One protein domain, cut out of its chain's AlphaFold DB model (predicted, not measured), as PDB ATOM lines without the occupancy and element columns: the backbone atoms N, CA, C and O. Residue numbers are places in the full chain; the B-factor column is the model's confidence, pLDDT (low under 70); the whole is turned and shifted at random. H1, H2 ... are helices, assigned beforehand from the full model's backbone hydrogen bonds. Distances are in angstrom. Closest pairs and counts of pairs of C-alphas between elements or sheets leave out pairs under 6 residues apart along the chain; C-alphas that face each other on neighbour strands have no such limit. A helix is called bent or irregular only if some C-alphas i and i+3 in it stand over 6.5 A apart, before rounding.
ATOM      1  N   ASP A  32     165.135 153.672 115.567       63.66
ATOM      2  CA  ASP A  32     164.223 152.775 116.306       63.66
ATOM      3  C   ASP A  32     164.383 152.921 117.832       63.66
ATOM      4  O   ASP A  32     163.394 152.891 118.574       63.66
ATOM      5  N   SER A  33     165.614 153.115 118.329       71.88
ATOM      6  CA  SER A  33     165.849 153.368 119.760       71.88
ATOM      7  C   SER A  33     165.361 154.746 120.200       71.88
ATOM      8  O   SER A  33     164.800 154.867 121.287       71.88
ATOM      9  N   THR A  34     165.517 155.760 119.346       75.75
ATOM     10  CA  THR A  34     165.028 157.124 119.597       75.75
ATOM     11  C   THR A  34     163.503 157.155 119.587       75.75
ATOM     12  O   THR A  34     162.889 157.674 120.515       75.75
ATOM     13  N   TYR A  35     162.886 156.522 118.591       73.94
ATOM     14  CA  TYR A  35     161.444 156.350 118.482       73.94
ATOM     15  C   TYR A  35     160.876 155.646 119.717       73.94
ATOM     16  O   TYR A  35     159.992 156.175 120.386       73.94
ATOM     17  N   THR A  36     161.449 154.497 120.090       82.31
ATOM     18  CA  THR A  36     161.023 153.743 121.279       82.31
ATOM     19  C   THR A  36     161.171 154.569 122.559       82.31
ATOM     20  O   THR A  36     160.310 154.516 123.435       82.31
ATOM     21  N   GLN A  37     162.250 155.346 122.691       84.75
ATOM     22  CA  GLN A  37     162.454 156.221 123.843       84.75
ATOM     23  C   GLN A  37     161.381 157.314 123.924       84.75
ATOM     24  O   GLN A  37     160.824 157.530 125.001       84.75
ATOM     25  N   LEU A  38     161.063 157.964 122.802       84.06
ATOM     26  CA  LEU A  38     160.061 159.027 122.740       84.06
ATOM     27  C   LEU A  38     158.641 158.495 122.972       84.06
ATOM     28  O   LEU A  38     157.892 159.097 123.736       84.06
ATOM     29  N   GLU A  39     158.284 157.340 122.409       85.00
ATOM     30  CA  GLU A  39     156.984 156.700 122.660       85.00
ATOM     31  C   GLU A  39     156.821 156.297 124.134       85.00
ATOM     32  O   GLU A  39     155.778 156.548 124.740       85.00
ATOM     33  N   ASN A  40     157.873 155.760 124.762       89.56
ATOM     34  CA  ASN A  40     157.860 155.484 126.202       89.56
ATOM     35  C   ASN A  40     157.689 156.767 127.030       89.56
ATOM     36  O   ASN A  40     156.974 156.764 128.035       89.56
ATOM     37  N   GLN A  41     158.316 157.868 126.611       90.00
ATOM     38  CA  GLN A  41     158.190 159.157 127.284       90.00
ATOM     39  C   GLN A  41     156.768 159.728 127.152       90.00
ATOM     40  O   GLN A  41     156.178 160.139 128.149       90.00
ATOM     41  N   ILE A  42     156.170 159.656 125.958       88.19
ATOM     42  CA  ILE A  42     154.773 160.050 125.709       88.19
ATOM     43  C   ILE A  42     153.799 159.200 126.533       88.19
ATOM     44  O   ILE A  42     152.850 159.736 127.116       88.19
ATOM     45  N   ALA A  43     154.026 157.887 126.621       90.12
ATOM     46  CA  ALA A  43     153.213 156.990 127.441       90.12
ATOM     47  C   ALA A  43     153.297 157.349 128.937       90.12
ATOM     48  O   ALA A  43     152.269 157.379 129.626       90.12
ATOM     49  N   GLY A  44     154.496 157.687 129.421       93.88
ATOM     50  CA  GLY A  44     154.723 158.200 130.774       93.88
ATOM     51  C   GLY A  44     153.935 159.483 131.034       93.88
ATOM     52  O   GLY A  44     153.079 159.515 131.918       93.88
ATOM     53  N   TRP A  45     154.116 160.501 130.190       94.06
ATOM     54  CA  TRP A  45     153.388 161.766 130.313       94.06
ATOM     55  C   TRP A  45     151.871 161.595 130.257       94.06
ATOM     56  O   TRP A  45     151.147 162.289 130.967       94.06
ATOM     57  N   THR A  46     151.368 160.685 129.419       89.31
ATOM     58  CA  THR A  46     149.929 160.401 129.317       89.31
ATOM     59  C   THR A  46     149.397 159.794 130.613       89.31
ATOM     60  O   THR A  46     148.343 160.205 131.096       89.31
ATOM     61  N   THR A  47     150.156 158.879 131.217       94.94
ATOM     62  CA  THR A  47     149.823 158.282 132.518       94.94
ATOM     63  C   THR A  47     149.785 159.343 133.618       94.94
ATOM     64  O   THR A  47     148.810 159.421 134.371       94.94
ATOM     65  N   ASP A  48     150.796 160.212 133.673       93.44
ATOM     66  CA  ASP A  48     150.868 161.303 134.651       93.44
ATOM     67  C   ASP A  48     149.720 162.300 134.467       93.44
ATOM     68  O   ASP A  48     149.071 162.710 135.436       93.44
ATOM     69  N   ARG A  49     149.404 162.638 133.210       94.94
ATOM     70  CA  ARG A  49     148.268 163.489 132.844       94.94
ATOM     71  C   ARG A  49     146.967 162.893 133.357       94.94
ATOM     72  O   ARG A  49     146.201 163.597 134.016       94.94
ATOM     73  N   ASP A  50     146.700 161.626 133.054       92.38
ATOM     74  CA  ASP A  50     145.448 160.954 133.410       92.38
ATOM     75  C   ASP A  50     145.274 160.851 134.930       92.38
ATOM     76  O   ASP A  50     144.193 161.147 135.452       92.38
ATOM     77  N   SER A  51     146.349 160.517 135.650       95.31
ATOM     78  CA  SER A  51     146.371 160.470 137.115       95.31
ATOM     79  C   SER A  51     146.083 161.842 137.736       95.31
ATOM     80  O   SER A  51     145.189 161.990 138.582       95.31
ATOM     81  N   LEU A  52     146.769 162.884 137.261       95.50
ATOM     82  CA  LEU A  52     146.574 164.246 137.746       95.50
ATOM     83  C   LEU A  52     145.166 164.765 137.424       95.50
ATOM     84  O   LEU A  52     144.509 165.367 138.275       95.50
ATOM     85  N   ALA A  53     144.662 164.498 136.219       93.19
ATOM     86  CA  ALA A  53     143.312 164.875 135.820       93.19
ATOM     87  C   ALA A  53     142.248 164.150 136.657       93.19
ATOM     88  O   ALA A  53     141.248 164.763 137.031       93.19
ATOM     89  N   SER A  54     142.452 162.867 136.970       94.44
ATOM     90  CA  SER A  54     141.594 162.106 137.883       94.44
ATOM     91  C   SER A  54     141.546 162.748 139.270       94.44
ATOM     92  O   SER A  54     140.465 163.030 139.784       94.44
ATOM     93  N   THR A  55     142.712 163.090 139.819       95.19
ATOM     94  CA  THR A  55     142.838 163.724 141.137       95.19
ATOM     95  C   THR A  55     142.142 165.085 141.184       95.19
ATOM     96  O   THR A  55     141.341 165.340 142.081       95.19
ATOM     97  N   ILE A  56     142.370 165.946 140.184       93.56
ATOM     98  CA  ILE A  56     141.714 167.260 140.090       93.56
ATOM     99  C   ILE A  56     140.190 167.104 139.994       93.56
ATOM    100  O   ILE A  56     139.461 167.827 140.670       93.56
ATOM    101  N   LYS A  57     139.692 166.155 139.187       93.50
ATOM    102  CA  LYS A  57     138.249 165.872 139.097       93.50
ATOM    103  C   LYS A  57     137.665 165.431 140.435       93.50
ATOM    104  O   LYS A  57     136.569 165.878 140.763       93.50
ATOM    105  N   GLY A  58     138.369 164.576 141.177       94.56
ATOM    106  CA  GLY A  58     137.951 164.117 142.503       94.56
ATOM    107  C   GLY A  58     137.790 165.284 143.471       94.56
ATOM    108  O   GLY A  58     136.694 165.513 143.967       94.56
ATOM    109  N   VAL A  59     138.837 166.104 143.618       93.81
ATOM    110  CA  VAL A  59     138.826 167.288 144.496       93.81
ATOM    111  C   VAL A  59     137.683 168.250 144.152       93.81
ATOM    112  O   VAL A  59     136.986 168.729 145.041       93.81
ATOM    113  N   LEU A  60     137.462 168.522 142.862       92.56
ATOM    114  CA  LEU A  60     136.369 169.400 142.430       92.56
ATOM    115  C   LEU A  60     134.989 168.781 142.682       92.56
ATOM    116  O   LEU A  60     134.074 169.492 143.081       92.56
ATOM    117  N   SER A  61     134.836 167.471 142.468       93.25
ATOM    118  CA  SER A  61     133.563 166.776 142.695       93.25
ATOM    119  C   SER A  61     133.215 166.717 144.179       93.25
ATOM    120  O   SER A  61     132.068 166.953 144.546       93.25
ATOM    121  N   ASP A  62     134.200 166.453 145.036       92.88
ATOM    122  CA  ASP A  62     134.003 166.438 146.482       92.88
ATOM    123  C   ASP A  62     133.612 167.819 147.009       92.88
ATOM    124  O   ASP A  62     132.740 167.930 147.875       92.88
ATOM    125  N   SER A  63     134.206 168.871 146.443       92.69
ATOM    126  CA  SER A  63     133.881 170.234 146.842       92.69
ATOM    127  C   SER A  63     132.504 170.694 146.387       92.69
ATOM    128  O   SER A  63     131.766 171.287 147.170       92.69
ATOM    129  N   GLU A  64     132.125 170.358 145.157       92.19
ATOM    130  CA  GLU A  64     130.838 170.755 144.591       92.19
ATOM    131  C   GLU A  64     129.667 169.939 145.163       92.19
ATOM    132  O   GLU A  64     128.597 170.485 145.427       92.19
ATOM    133  N   PHE A  65     129.849 168.627 145.357       94.31
ATOM    134  CA  PHE A  65     128.733 167.708 145.613       94.31
ATOM    135  C   PHE A  65     128.742 167.064 147.000       94.31
ATOM    136  O   PHE A  65     127.679 166.679 147.485       94.31
ATOM    137  N   ASN A  66     129.903 166.955 147.652       93.62
ATOM    138  CA  ASN A  66     130.041 166.231 148.922       93.62
ATOM    139  C   ASN A  66     130.266 167.161 150.126       93.62
ATOM    140  O   ASN A  66     130.474 166.682 151.241       93.62
ATOM    141  N   GLY A  67     130.203 168.483 149.924       91.88
ATOM    142  CA  GLY A  67     130.351 169.484 150.985       91.88
ATOM    143  C   GLY A  67     131.761 169.565 151.571       91.88
ATOM    144  O   GLY A  67     131.931 170.061 152.684       91.88
ATOM    145  N   VAL A  68     132.766 169.057 150.852       95.12
ATOM    146  CA  VAL A  68     134.168 169.122 151.272       95.12
ATOM    147  C   VAL A  68     134.725 170.499 150.919       95.12
ATOM    148  O   VAL A  68     134.697 170.929 149.770       95.12
ATOM    149  N   GLU A  69     135.253 171.229 151.894       94.12
ATOM    150  CA  GLU A  69     135.878 172.513 151.586       94.12
ATOM    151  C   GLU A  69     137.119 172.308 150.703       94.12
ATOM    152  O   GLU A  69     137.938 171.415 150.940       94.12
ATOM    153  N   LEU A  70     137.254 173.132 149.662       92.69
ATOM    154  CA  LEU A  70     138.414 173.084 148.784       92.69
ATOM    155  C   LEU A  70     139.659 173.565 149.539       92.69
ATOM    156  O   LEU A  70     139.813 174.757 149.805       92.69
ATOM    157  N   ASP A  71     140.590 172.652 149.801       94.31
ATOM    158  CA  ASP A  71     141.908 173.015 150.319       94.31
ATOM    159  C   ASP A  71     142.718 173.765 149.247       94.31
ATOM    160  O   ASP A  71     143.168 173.200 148.244       94.31
ATOM    161  N   VAL A  72     142.924 175.061 149.484       93.31
ATOM    162  CA  VAL A  72     143.672 175.962 148.600       93.31
ATOM    163  C   VAL A  72     145.144 175.574 148.443       93.31
ATOM    164  O   VAL A  72     145.713 175.779 147.369       93.31
ATOM    165  N   HIS A  73     145.771 174.979 149.461       94.94
ATOM    166  CA  HIS A  73     147.154 174.512 149.374       94.94
ATOM    167  C   HIS A  73     147.253 173.278 148.481       94.94
ATOM    168  O   HIS A  73     148.126 173.210 147.609       94.94
ATOM    169  N   ASN A  74     146.320 172.338 148.641       93.12
ATOM    170  CA  ASN A  74     146.221 171.176 147.765       93.12
ATOM    171  C   ASN A  74     145.939 171.599 146.312       93.12
ATOM    172  O   ASN A  74     146.642 171.182 145.390       93.12
ATOM    173  N   ALA A  75     144.981 172.505 146.100       91.38
ATOM    174  CA  ALA A  75     144.665 173.036 144.775       91.38
ATOM    175  C   ALA A  75     145.884 173.701 144.108       91.38
ATOM    176  O   ALA A  75     146.153 173.464 142.927       91.38
ATOM    177  N   GLN A  76     146.666 174.480 144.862       94.31
ATOM    178  CA  GLN A  76     147.889 175.097 144.352       94.31
ATOM    179  C   GLN A  76     148.960 174.056 143.995       94.31
ATOM    180  O   GLN A  76     149.629 174.195 142.968       94.31
ATOM    181  N   SER A  77     149.106 172.995 144.793       96.44
ATOM    182  CA  SER A  77     150.008 171.881 144.481       96.44
ATOM    183  C   SER A  77     149.633 171.210 143.158       96.44
ATOM    184  O   SER A  77     150.492 171.011 142.297       96.44
ATOM    185  N   LEU A  78     148.343 170.940 142.939       95.06
ATOM    186  CA  LEU A  78     147.847 170.334 141.699       95.06
ATOM    187  C   LEU A  78     148.071 171.242 140.481       95.06
ATOM    188  O   LEU A  78     148.429 170.762 139.404       95.06
ATOM    189  N   ILE A  79     147.913 172.560 140.643       93.19
ATOM    190  CA  ILE A  79     148.246 173.541 139.599       93.19
ATOM    191  C   ILE A  79     149.739 173.487 139.261       93.19
ATOM    192  O   ILE A  79     150.097 173.484 138.082       93.19
ATOM    193  N   ASN A  80     150.607 173.425 140.272       95.75
ATOM    194  CA  ASN A  80     152.052 173.368 140.068       95.75
ATOM    195  C   ASN A  80     152.471 172.082 139.344       95.75
ATOM    196  O   ASN A  80     153.248 172.156 138.395       95.75
ATOM    197  N   GLN A  81     151.907 170.933 139.727       95.19
ATOM    198  CA  GLN A  81     152.129 169.651 139.047       95.19
ATOM    199  C   GLN A  81     151.680 169.708 137.581       95.19
ATOM    200  O   GLN A  81     152.418 169.296 136.689       95.19
ATOM    201  N   ALA A  82     150.510 170.300 137.310       92.44
ATOM    202  CA  ALA A  82     150.012 170.449 135.944       92.44
ATOM    203  C   ALA A  82     150.936 171.328 135.090       92.44
ATOM    204  O   ALA A  82     151.198 171.004 133.934       92.44
ATOM    205  N   ASN A  83     151.432 172.436 135.651       92.38
ATOM    206  CA  ASN A  83     152.368 173.320 134.960       92.38
ATOM    207  C   ASN A  83     153.716 172.641 134.705       92.38
ATOM    208  O   ASN A  83     154.267 172.800 133.620       92.38
ATOM    209  N   ALA A  84     154.236 171.887 135.676       95.50
ATOM    210  CA  ALA A  84     155.488 171.154 135.527       95.50
ATOM    211  C   ALA A  84     155.404 170.144 134.376       95.50
ATOM    212  O   ALA A  84     156.236 170.194 133.475       95.50
ATOM    213  N   LEU A  85     154.345 169.327 134.346       94.06
ATOM    214  CA  LEU A  85     154.124 168.356 133.275       94.06
ATOM    215  C   LEU A  85     153.984 169.041 131.908       94.06
ATOM    216  O   LEU A  85     154.629 168.641 130.947       94.06
ATOM    217  N   ILE A  86     153.189 170.114 131.811       90.00
ATOM    218  CA  ILE A  86     153.041 170.869 130.555       90.00
ATOM    219  C   ILE A  86     154.383 171.429 130.074       90.00
ATOM    220  O   ILE A  86     154.675 171.353 128.882       90.00
ATOM    221  N   ASN A  87     155.194 171.982 130.977       91.31
ATOM    222  CA  ASN A  87     156.499 172.535 130.629       91.31
ATOM    223  C   ASN A  87     157.480 171.448 130.179       91.31
ATOM    224  O   ASN A  87     158.252 171.687 129.257       91.31
ATOM    225  N   GLU A  88     157.439 170.268 130.796       91.50
ATOM    226  CA  GLU A  88     158.276 169.132 130.413       91.50
ATOM    227  C   GLU A  88     157.955 168.650 128.993       91.50
ATOM    228  O   GLU A  88     158.854 168.575 128.154       91.50
ATOM    229  N   VAL A  89     156.671 168.418 128.692       89.44
ATOM    230  CA  VAL A  89     156.247 168.001 127.345       89.44
ATOM    231  C   VAL A  89     156.571 169.088 126.317       89.44
ATOM    232  O   VAL A  89     157.062 168.791 125.231       89.44
ATOM    233  N   ALA A  90     156.338 170.361 126.652       85.81
ATOM    234  CA  ALA A  90     156.648 171.477 125.762       85.81
ATOM    235  C   ALA A  90     158.152 171.599 125.473       85.81
ATOM    236  O   ALA A  90     158.524 171.864 124.334       85.81
ATOM    237  N   ALA A  91     159.011 171.379 126.472       87.19
ATOM    238  CA  ALA A  91     160.459 171.420 126.299       87.19
ATOM    239  C   ALA A  91     160.956 170.297 125.379       87.19
ATOM    240  O   ALA A  91     161.806 170.543 124.526       87.19
ATOM    241  N   ALA A  92     160.402 169.091 125.499       84.38
ATOM    242  CA  ALA A  92     160.735 167.981 124.609       84.38
ATOM    243  C   ALA A  92     160.206 168.168 123.176       84.38
ATOM    244  O   ALA A  92     160.744 167.591 122.238       84.38
ATOM    245  N   ALA A  93     159.177 168.997 123.010       79.62
ATOM    246  CA  ALA A  93     158.627 169.395 121.724       79.62
ATOM    247  C   ALA A  93     159.322 170.637 121.132       79.62
ATOM    248  O   ALA A  93     158.735 171.268 120.257       79.62
ATOM    249  N   SER A  94     160.504 171.055 121.601       68.56
ATOM    250  CA  SER A  94     161.223 172.231 121.065       68.56
ATOM    251  C   SER A  94     162.017 171.858 119.824       68.56
ATOM    252  O   SER A  94     161.668 172.382 118.739       68.56
TER     253      SER A  94
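AT A GLANCE: This is residues 32 to 94 of the 94 residues of an uncharacterized protein of Chloroflexi bacterium (UniProt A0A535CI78). A long straight helix, H1, has a shorter helix, H2, folded back along part of it, which makes a helical hairpin shaped like a rod. The two helices lie side by side and run opposite ways, joined by a short loop at one end, while residues 32 to 37 at the beginning of H1 stick out with nothing beside them. The printed part has 63 residues with two named helices, H1 then H2, and no named strand; its class is all helix. The whole is loose, with a radius of gyration of the C-alphas of 15.2 A, and it spans 51 by 17 by 11 A.

IN THESE COORDINATES: H1 is the longest helix, residues 32 to 65, and measures 48.4 A from first to last C-alpha. It begins at C-alpha 32, at (164.223, 152.775, 116.306), and ends at C-alpha 65, at (128.733, 167.708, 145.613). H2, residues 72 to 92, measures 30.5 A and ends at C-alpha 92, at (160.735, 167.981, 124.609). Neither helix is bent.

HOW THE PARTS SIT: H1 and H2 touch, and H1 does so with residues 45 to 56 alone. Their closest C-alphas are those of Ile 56 and Leu 78, 7.0 A apart. Their lines stand at a shallow tilt of 20 degrees, opposite ways, with the centres 11.4 A apart. The two form a helical hairpin. In both H1 and H2 every O i to N i+4 pair is within hydrogen-bond range.

THE WHOLE: The two C-alphas farthest apart are those of Asp 32 and Gly 67, at 51.3 A. The C-alphas of the first and last printed residues, Asp 32 and Ser 94, are 20.3 A apart. The link from H1 to H2 is short, with 6 residues, and the printed part has no cut. Ser 94 is the chain's last residue. The mean pLDDT of the printed part is 90.2, and residues 32 and 94 are under 70.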